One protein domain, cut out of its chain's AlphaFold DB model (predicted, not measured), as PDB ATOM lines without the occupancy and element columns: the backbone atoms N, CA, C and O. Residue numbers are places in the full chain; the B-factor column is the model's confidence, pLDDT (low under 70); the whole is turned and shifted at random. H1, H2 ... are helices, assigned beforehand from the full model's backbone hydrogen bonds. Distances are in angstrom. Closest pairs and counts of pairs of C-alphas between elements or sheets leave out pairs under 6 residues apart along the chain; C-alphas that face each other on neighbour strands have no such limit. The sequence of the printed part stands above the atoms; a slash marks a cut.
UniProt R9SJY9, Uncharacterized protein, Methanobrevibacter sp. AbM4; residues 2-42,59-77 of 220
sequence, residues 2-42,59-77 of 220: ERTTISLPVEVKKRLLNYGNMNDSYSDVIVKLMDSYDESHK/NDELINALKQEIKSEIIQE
ATOM      1  N   GLU A   2     228.962 196.106 328.176       77.31
ATOM      2  CA  GLU A   2     228.032 195.061 328.606       77.31
ATOM      3  C   GLU A   2     228.791 193.739 328.779       77.31
ATOM      4  O   GLU A   2     229.906 193.579 328.275       77.31
ATOM      5  N   ARG A   3     228.230 192.818 329.563       78.12
ATOM      6  CA  ARG A   3     228.816 191.502 329.827       78.12
ATOM      7  C   ARG A   3     227.758 190.445 329.570       78.12
ATOM      8  O   ARG A   3     226.760 190.409 330.282       78.12
ATOM      9  N   THR A   4     228.025 189.573 328.611       80.25
ATOM     10  CA  THR A   4     227.175 188.432 328.270       80.25
ATOM     11  C   THR A   4     227.909 187.152 328.648       80.25
ATOM     12  O   THR A   4     229.130 187.065 328.509       80.25
ATOM     13  N   THR A   5     227.176 186.161 329.149       84.12
ATOM     14  CA  THR A   5     227.704 184.805 329.351       84.12
ATOM     15  C   THR A   5     227.228 183.960 328.183       84.12
ATOM     16  O   THR A   5     226.045 184.018 327.873       84.12
ATOM     17  N   ILE A   6     228.127 183.205 327.551       80.75
ATOM     18  CA  ILE A   6     227.786 182.311 326.437       80.75
ATOM     19  C   ILE A   6     228.195 180.875 326.749       80.75
ATOM     20  O   ILE A   6     229.271 180.625 327.311       80.75
ATOM     21  N   SER A   7     227.355 179.915 326.371       84.19
ATOM     22  CA  SER A   7     227.702 178.498 326.469       84.19
ATOM     23  C   SER A   7     228.445 178.043 325.214       84.19
ATOM     24  O   SER A   7     227.920 178.106 324.112       84.19
ATOM     25  N   LEU A   8     229.682 177.560 325.370       83.00
ATOM     26  CA  LEU A   8     230.475 177.027 324.255       83.00
ATOM     27  C   LEU A   8     230.674 175.506 324.371       83.00
ATOM     28  O   LEU A   8     231.006 175.032 325.473       83.00
ATOM     29  N   PRO A   9     230.565 174.751 323.253       86.50
ATOM     30  CA  PRO A   9     230.922 173.336 323.191       86.50
ATOM     31  C   PRO A   9     232.352 173.062 323.675       86.50
ATOM     32  O   PRO A   9     233.248 173.904 323.556       86.50
ATOM     33  N   VAL A  10     232.589 171.857 324.198       82.62
ATOM     34  CA  VAL A  10     233.895 171.457 324.753       82.62
ATOM     35  C   VAL A  10     234.987 171.496 323.678       82.62
ATOM     36  O   VAL A  10     236.109 171.926 323.940       82.62
ATOM     37  N   GLU A  11     234.649 171.125 322.448       82.44
ATOM     38  CA  GLU A  11     235.521 171.143 321.274       82.44
ATOM     39  C   GLU A  11     235.933 172.574 320.901       82.44
ATOM     40  O   GLU A  11     237.091 172.812 320.557       82.44
ATOM     41  N   VAL A  12     235.015 173.539 321.025       81.81
ATOM     42  CA  VAL A  12     235.289 174.965 320.785       81.81
ATOM     43  C   VAL A  12     236.202 175.516 321.877       81.81
ATOM     44  O   VAL A  12     237.213 176.138 321.560       81.81
ATOM     45  N   LYS A  13     235.930 175.211 323.154       83.31
ATOM     46  CA  LYS A  13     236.803 175.584 324.284       83.31
ATOM     47  C   LYS A  13     238.226 175.032 324.118       83.31
ATOM     48  O   LYS A  13     239.187 175.786 324.230       83.31
ATOM     49  N   LYS A  14     238.367 173.751 323.753       84.75
ATOM     50  CA  LYS A  14     239.671 173.129 323.448       84.75
ATOM     51  C   LYS A  14     240.406 173.826 322.302       84.75
ATOM     52  O   LYS A  14     241.619 173.970 322.374       84.75
ATOM     53  N   ARG A  15     239.696 174.260 321.253       82.38
ATOM     54  CA  ARG A  15     240.305 175.028 320.154       82.38
ATOM     55  C   ARG A  15     240.750 176.413 320.618       82.38
ATOM     56  O   ARG A  15     241.874 176.779 320.313       82.38
ATOM     57  N   LEU A  16     239.931 177.144 321.382       85.19
ATOM     58  CA  LEU A  16     240.274 178.479 321.900       85.19
ATOM     59  C   LEU A  16     241.567 178.480 322.733       85.19
ATOM     60  O   LEU A  16     242.380 179.386 322.573       85.19
ATOM     61  N   LEU A  17     241.813 177.439 323.539       83.00
ATOM     62  CA  LEU A  17     243.076 177.280 324.280       83.00
ATOM     63  C   LEU A  17     244.327 177.234 323.382       83.00
ATOM     64  O   LEU A  17     245.406 177.575 323.850       83.00
ATOM     65  N   ASN A  18     244.197 176.850 322.108       81.38
ATOM     66  CA  ASN A  18     245.314 176.824 321.156       81.38
ATOM     67  C   ASN A  18     245.556 178.182 320.462       81.38
ATOM     68  O   ASN A  18     246.585 178.341 319.814       81.38
ATOM     69  N   TYR A  19     244.613 179.129 320.554       76.50
ATOM     70  CA  TYR A  19     244.737 180.483 319.985       76.50
ATOM     71  C   TYR A  19     245.191 181.526 321.018       76.50
ATOM     72  O   TYR A  19     245.694 182.582 320.642       76.50
ATOM     73  N   GLY A  20     245.003 181.252 322.313       77.50
ATOM     74  CA  GLY A  20     245.482 182.102 323.404       77.50
ATOM     75  C   GLY A  20     246.900 181.767 323.858       77.50
ATOM     76  O   GLY A  20     247.379 180.646 323.703       77.50
ATOM     77  N   ASN A  21     247.558 182.730 324.501       77.19
ATOM     78  CA  ASN A  21     248.708 182.428 325.352       77.19
ATOM     79  C   ASN A  21     248.237 181.750 326.649       77.19
ATOM     80  O   ASN A  21     247.094 181.929 327.060       77.19
ATOM     81  N   MET A  22     249.139 181.070 327.369       72.00
ATOM     82  CA  MET A  22     248.826 180.401 328.650       72.00
ATOM     83  C   MET A  22     248.190 181.307 329.727       72.00
ATOM     84  O   MET A  22     247.585 180.794 330.661       72.00
ATOM     85  N   ASN A  23     248.321 182.632 329.596       80.69
ATOM     86  CA  ASN A  23     247.780 183.623 330.531       80.69
ATOM     87  C   ASN A  23     246.532 184.362 330.002       80.69
ATOM     88  O   ASN A  23     245.978 185.181 330.732       80.69
ATOM     89  N   ASP A  24     246.118 184.141 328.749       83.38
ATOM     90  CA  ASP A  24     244.938 184.803 328.180       83.38
ATOM     91  C   ASP A  24     243.654 184.135 328.703       83.38
ATOM     92  O   ASP A  24     243.531 182.907 328.691       83.38
ATOM     93  N   SER A  25     242.660 184.921 329.130       87.81
ATOM     94  CA  SER A  25     241.342 184.364 329.455       87.81
ATOM     95  C   SER A  25     240.571 184.008 328.180       87.81
ATOM     96  O   SER A  25     240.795 184.593 327.119       87.81
ATOM     97  N   TYR A  26     239.591 183.099 328.272       85.25
ATOM     98  CA  TYR A  26     238.713 182.786 327.134       85.25
ATOM     99  C   TYR A  26     238.055 184.038 326.534       85.25
ATOM    100  O   TYR A  26     237.933 184.129 325.317       85.25
ATOM    101  N   SER A  27     237.676 185.013 327.367       85.56
ATOM    102  CA  SER A  27     237.160 186.310 326.915       85.56
ATOM    103  C   SER A  27     238.181 187.091 326.086       85.56
ATOM    104  O   SER A  27     237.818 187.601 325.030       85.56
ATOM    105  N   ASP A  28     239.449 187.138 326.504       86.12
ATOM    106  CA  ASP A  28     240.496 187.868 325.775       86.12
ATOM    107  C   ASP A  28     240.781 187.217 324.418       86.12
ATOM    108  O   ASP A  28     240.938 187.911 323.416       86.12
ATOM    109  N   VAL A  29     240.805 185.879 324.359       88.44
ATOM    110  CA  VAL A  29     240.981 185.137 323.099       88.44
ATOM    111  C   VAL A  29     239.801 185.372 322.153       88.44
ATOM    112  O   VAL A  29     240.010 185.599 320.964       88.44
ATOM    113  N   ILE A  30     238.565 185.354 322.665       88.00
ATOM    114  CA  ILE A  30     237.362 185.611 321.859       88.00
ATOM    115  C   ILE A  30     237.367 187.044 321.312       88.00
ATOM    116  O   ILE A  30     237.086 187.220 320.130       88.00
ATOM    117  N   VAL A  31     237.731 188.048 322.120       87.00
ATOM    118  CA  VAL A  31     237.842 189.444 321.660       87.00
ATOM    119  C   VAL A  31     238.902 189.570 320.563       87.00
ATOM    120  O   VAL A  31     238.564 190.007 319.469       87.00
ATOM    121  N   LYS A  32     240.129 189.070 320.779       86.31
ATOM    122  CA  LYS A  32     241.205 189.097 319.762       86.31
ATOM    123  C   LYS A  32     240.796 188.428 318.441       86.31
ATOM    124  O   LYS A  32     241.143 188.922 317.371       86.31
ATOM    125  N   LEU A  33     240.068 187.307 318.503       85.31
ATOM    126  CA  LEU A  33     239.566 186.610 317.314       85.31
ATOM    127  C   LEU A  33     238.467 187.400 316.591       85.31
ATOM    128  O   LEU A  33     238.442 187.401 315.363       85.31
ATOM    129  N   MET A  34     237.573 188.066 317.327       82.12
ATOM    130  CA  MET A  34     236.531 188.906 316.733       82.12
ATOM    131  C   MET A  34     237.121 190.178 316.121       82.12
ATOM    132  O   MET A  34     236.773 190.491 314.989       82.12
ATOM    133  N   ASP A  35     238.066 190.839 316.794       81.69
ATOM    134  CA  ASP A  35     238.776 192.011 316.266       81.69
ATOM    135  C   ASP A  35     239.535 191.658 314.975       81.69
ATOM    136  O   ASP A  35     239.363 192.320 313.953       81.69
ATOM    137  N   SER A  36     240.292 190.552 314.968       78.44
ATOM    138  CA  SER A  36     241.014 190.074 313.776       78.44
ATOM    139  C   SER A  36     240.079 189.671 312.626       78.44
ATOM    140  O   SER A  36     240.379 189.911 311.450       78.44
ATOM    141  N   TYR A  37     238.916 189.092 312.940       77.06
ATOM    142  CA  TYR A  37     237.883 188.818 311.944       77.06
ATOM    143  C   TYR A  37     237.327 190.122 311.352       77.06
ATOM    144  O   TYR A  37     237.234 190.265 310.136       77.06
ATOM    145  N   ASP A  38     237.006 191.096 312.197       74.00
ATOM    146  CA  ASP A  38     236.466 192.388 311.783       74.00
ATOM    147  C   ASP A  38     237.467 193.207 310.952       74.00
ATOM    148  O   ASP A  38     237.070 193.843 309.979       74.00
ATOM    149  N   GLU A  39     238.757 193.186 311.294       72.12
ATOM    150  CA  GLU A  39     239.828 193.830 310.517       72.12
ATOM    151  C   GLU A  39     240.005 193.167 309.143       72.12
ATOM    152  O   GLU A  39     239.971 193.848 308.116       72.12
ATOM    153  N   SER A  40     240.087 191.831 309.093       63.59
ATOM    154  CA  SER A  40     240.217 191.080 307.830       63.59
ATOM    155  C   SER A  40     239.003 191.192 306.895       63.59
ATOM    156  O   SER A  40     239.124 190.912 305.702       63.59
ATOM    157  N   HIS A  41     237.847 191.629 307.409       61.62
ATOM    158  CA  HIS A  41     236.619 191.836 306.635       61.62
ATOM    159  C   HIS A  41     236.299 193.315 306.352       61.62
ATOM    160  O   HIS A  41     235.414 193.589 305.542       61.62
ATOM    161  N   LYS A  42     237.017 194.269 306.962       58.97
ATOM    162  CA  LYS A  42     236.920 195.702 306.627       58.97
ATOM    163  C   LYS A  42     237.738 196.057 305.383       58.97
ATOM    164  O   LYS A  42     237.245 196.817 304.555       58.97
ATOM    165  N   ASN A  59     238.999 178.892 310.225       63.19
ATOM    166  CA  ASN A  59     237.984 178.190 309.458       63.19
ATOM    167  C   ASN A  59     236.629 178.896 309.633       63.19
ATOM    168  O   ASN A  59     236.137 179.008 310.760       63.19
ATOM    169  N   ASP A  60     236.033 179.333 308.521       60.97
ATOM    170  CA  ASP A  60     234.756 180.053 308.472       60.97
ATOM    171  C   ASP A  60     233.635 179.320 309.225       60.97
ATOM    172  O   ASP A  60     232.737 179.950 309.782       60.97
ATOM    173  N   GLU A  61     233.702 177.988 309.310       67.94
ATOM    174  CA  GLU A  61     232.794 177.159 310.111       67.94
ATOM    175  C   GLU A  61     232.803 177.534 311.604       67.94
ATOM    176  O   GLU A  61     231.746 177.578 312.235       67.94
ATOM    177  N   LEU A  62     233.974 177.836 312.182       67.69
ATOM    178  CA  LEU A  62     234.110 178.205 313.596       67.69
ATOM    179  C   LEU A  62     233.495 179.580 313.870       67.69
ATOM    180  O   LEU A  62     232.779 179.751 314.857       67.69
ATOM    181  N   ILE A  63     233.740 180.549 312.986       70.00
ATOM    182  CA  ILE A  63     233.168 181.893 313.112       70.00
ATOM    183  C   ILE A  63     231.654 181.861 312.884       70.00
ATOM    184  O   ILE A  63     230.910 182.507 313.621       70.00
ATOM    185  N   ASN A  64     231.174 181.080 311.914       75.31
ATOM    186  CA  ASN A  64     229.743 180.915 311.678       75.31
ATOM    187  C   ASN A  64     229.037 180.228 312.855       75.31
ATOM    188  O   ASN A  64     227.963 180.683 313.243       75.31
ATOM    189  N   ALA A  65     229.652 179.217 313.480       71.88
ATOM    190  CA  ALA A  65     229.126 178.605 314.701       71.88
ATOM    191  C   ALA A  65     229.027 179.621 315.856       71.88
ATOM    192  O   ALA A  65     227.965 179.758 316.460       71.88
ATOM    193  N   LEU A  66     230.086 180.403 316.112       71.50
ATOM    194  CA  LEU A  66     230.077 181.448 317.148       71.50
ATOM    195  C   LEU A  66     229.006 182.523 316.881       71.50
ATOM    196  O   LEU A  66     228.271 182.904 317.790       71.50
ATOM    197  N   LYS A  67     228.869 182.979 315.629       76.31
ATOM    198  CA  LYS A  67     227.839 183.955 315.228       76.31
ATOM    199  C   LYS A  67     226.416 183.409 315.353       76.31
ATOM    200  O   LYS A  67     225.504 184.197 315.601       76.31
ATOM    201  N   GLN A  68     226.205 182.108 315.145       75.06
ATOM    202  CA  GLN A  68     224.901 181.476 315.346       75.06
ATOM    203  C   GLN A  68     224.559 181.381 316.832       75.06
ATOM    204  O   GLN A  68     223.491 181.858 317.207       75.06
ATOM    205  N   GLU A  69     225.474 180.881 317.669       68.94
ATOM    206  CA  GLU A  69     225.247 180.704 319.112       68.94
ATOM    207  C   GLU A  69     224.895 182.039 319.795       68.94
ATOM    208  O   GLU A  69     223.859 182.159 320.456       68.94
ATOM    209  N   ILE A  70     225.683 183.089 319.518       62.12
ATOM    210  CA  ILE A  70     225.442 184.454 320.016       62.12
ATOM    211  C   ILE A  70     224.062 184.970 319.571       62.12
ATOM    212  O   ILE A  70     223.328 185.551 320.369       62.12
ATOM    213  N   LYS A  71     223.663 184.739 318.312       66.00
ATOM    214  CA  LYS A  71     222.339 185.153 317.815       66.00
ATOM    215  C   LYS A  71     221.194 184.375 318.466       66.00
ATOM    216  O   LYS A  71     220.154 184.976 318.723       66.00
ATOM    217  N   SER A  72     221.351 183.077 318.733       57.09
ATOM    218  CA  SER A  72     220.316 182.293 319.418       57.09
ATOM    219  C   SER A  72     220.128 182.709 320.876       57.09
ATOM    220  O   SER A  72     218.989 182.753 321.339       57.09
ATOM    221  N   GLU A  73     221.203 183.067 321.580       50.69
ATOM    222  CA  GLU A  73     221.142 183.450 322.996       50.69
ATOM    223  C   GLU A  73     220.549 184.869 323.173       50.69
ATOM    224  O   GLU A  73     219.637 185.057 323.980       50.69
ATOM    225  N   ILE A  74     220.905 185.831 322.303       49.69
ATOM    226  CA  ILE A  74     220.309 187.192 322.267       49.69
ATOM    227  C   ILE A  74     218.784 187.175 322.014       49.69
ATOM    228  O   ILE A  74     218.056 188.059 322.481       49.69
ATOM    229  N   ILE A  75     218.272 186.179 321.282       41.69
ATOM    230  CA  ILE A  75     216.827 186.029 321.028       41.69
ATOM    231  C   ILE A  75     216.099 185.435 322.245       41.69
ATOM    232  O   ILE A  75     214.943 185.788 322.489       41.69
ATOM    233  N   GLN A  76     216.749 184.575 323.039       42.03
ATOM    234  CA  GLN A  76     216.132 184.012 324.248       42.03
ATOM    235  C   GLN A  76     215.985 185.045 325.371       42.03
ATOM    236  O   GLN A  76     214.974 185.027 326.072       42.03
ATOM    237  N   GLU A  77     216.923 185.987 325.508       41.47
ATOM    238  CA  GLU A  77     216.875 186.991 326.583       41.47
ATOM    239  C   GLU A  77     215.769 188.055 326.376       41.47
ATOM    240  O   GLU A  77     215.236 188.597 327.343       41.47
TER     241      GLU A  77
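This is residues 2 to 42 and 59 to 77 of the 220 residues of an uncharacterized protein of Methanobrevibacter sp. AbM4 (UniProt R9SJY9). Two long helices, H2 and H3, reach away in different directions from the short helix H1, which packs on the first turns of H2. The printed part has 60 residues, with H1, H2 and H3 in that order, no named strand, and the class all helix. It is compact, with a radius of gyration of the C-alphas of 11.9 A and spans of 33 by 28 by 25 A.

H1 is residues 10 to 16, from C-alpha 10 at (233.895, 171.457, 324.753). H2 is residues 26 to 42, 24.3 A long. H3, residues 60 to 77, is 26.4 A long and ends at C-alpha 77 at (216.875, 186.991, 326.583).

H1 and H2 touch, H2 with residues 26 to 30 alone; the closest C-alphas, of Leu 16 and Val 29, are 6.8 A apart. They run the same way at a steep tilt of 64 degrees. H1 and H3 are close but not clearly touching, with C-alphas 12 and 62 closest at 8.0 A; they run opposite ways at a steep tilt of 62 degrees. H2 and H3 are near each other, closest 8.5 A between C-alphas. In H1, H2 and H3 every O i to N i+4 pair is within hydrogen-bond range.

Residues 43 to 58 are not printed; C-alphas 42 and 59 are 17.8 A apart across the cut. The link from H1 to H2 is short. Mean pLDDT of the printed part is 74.6, under 70 at residues 40 to 42, 59 to 62 and 69 to 77.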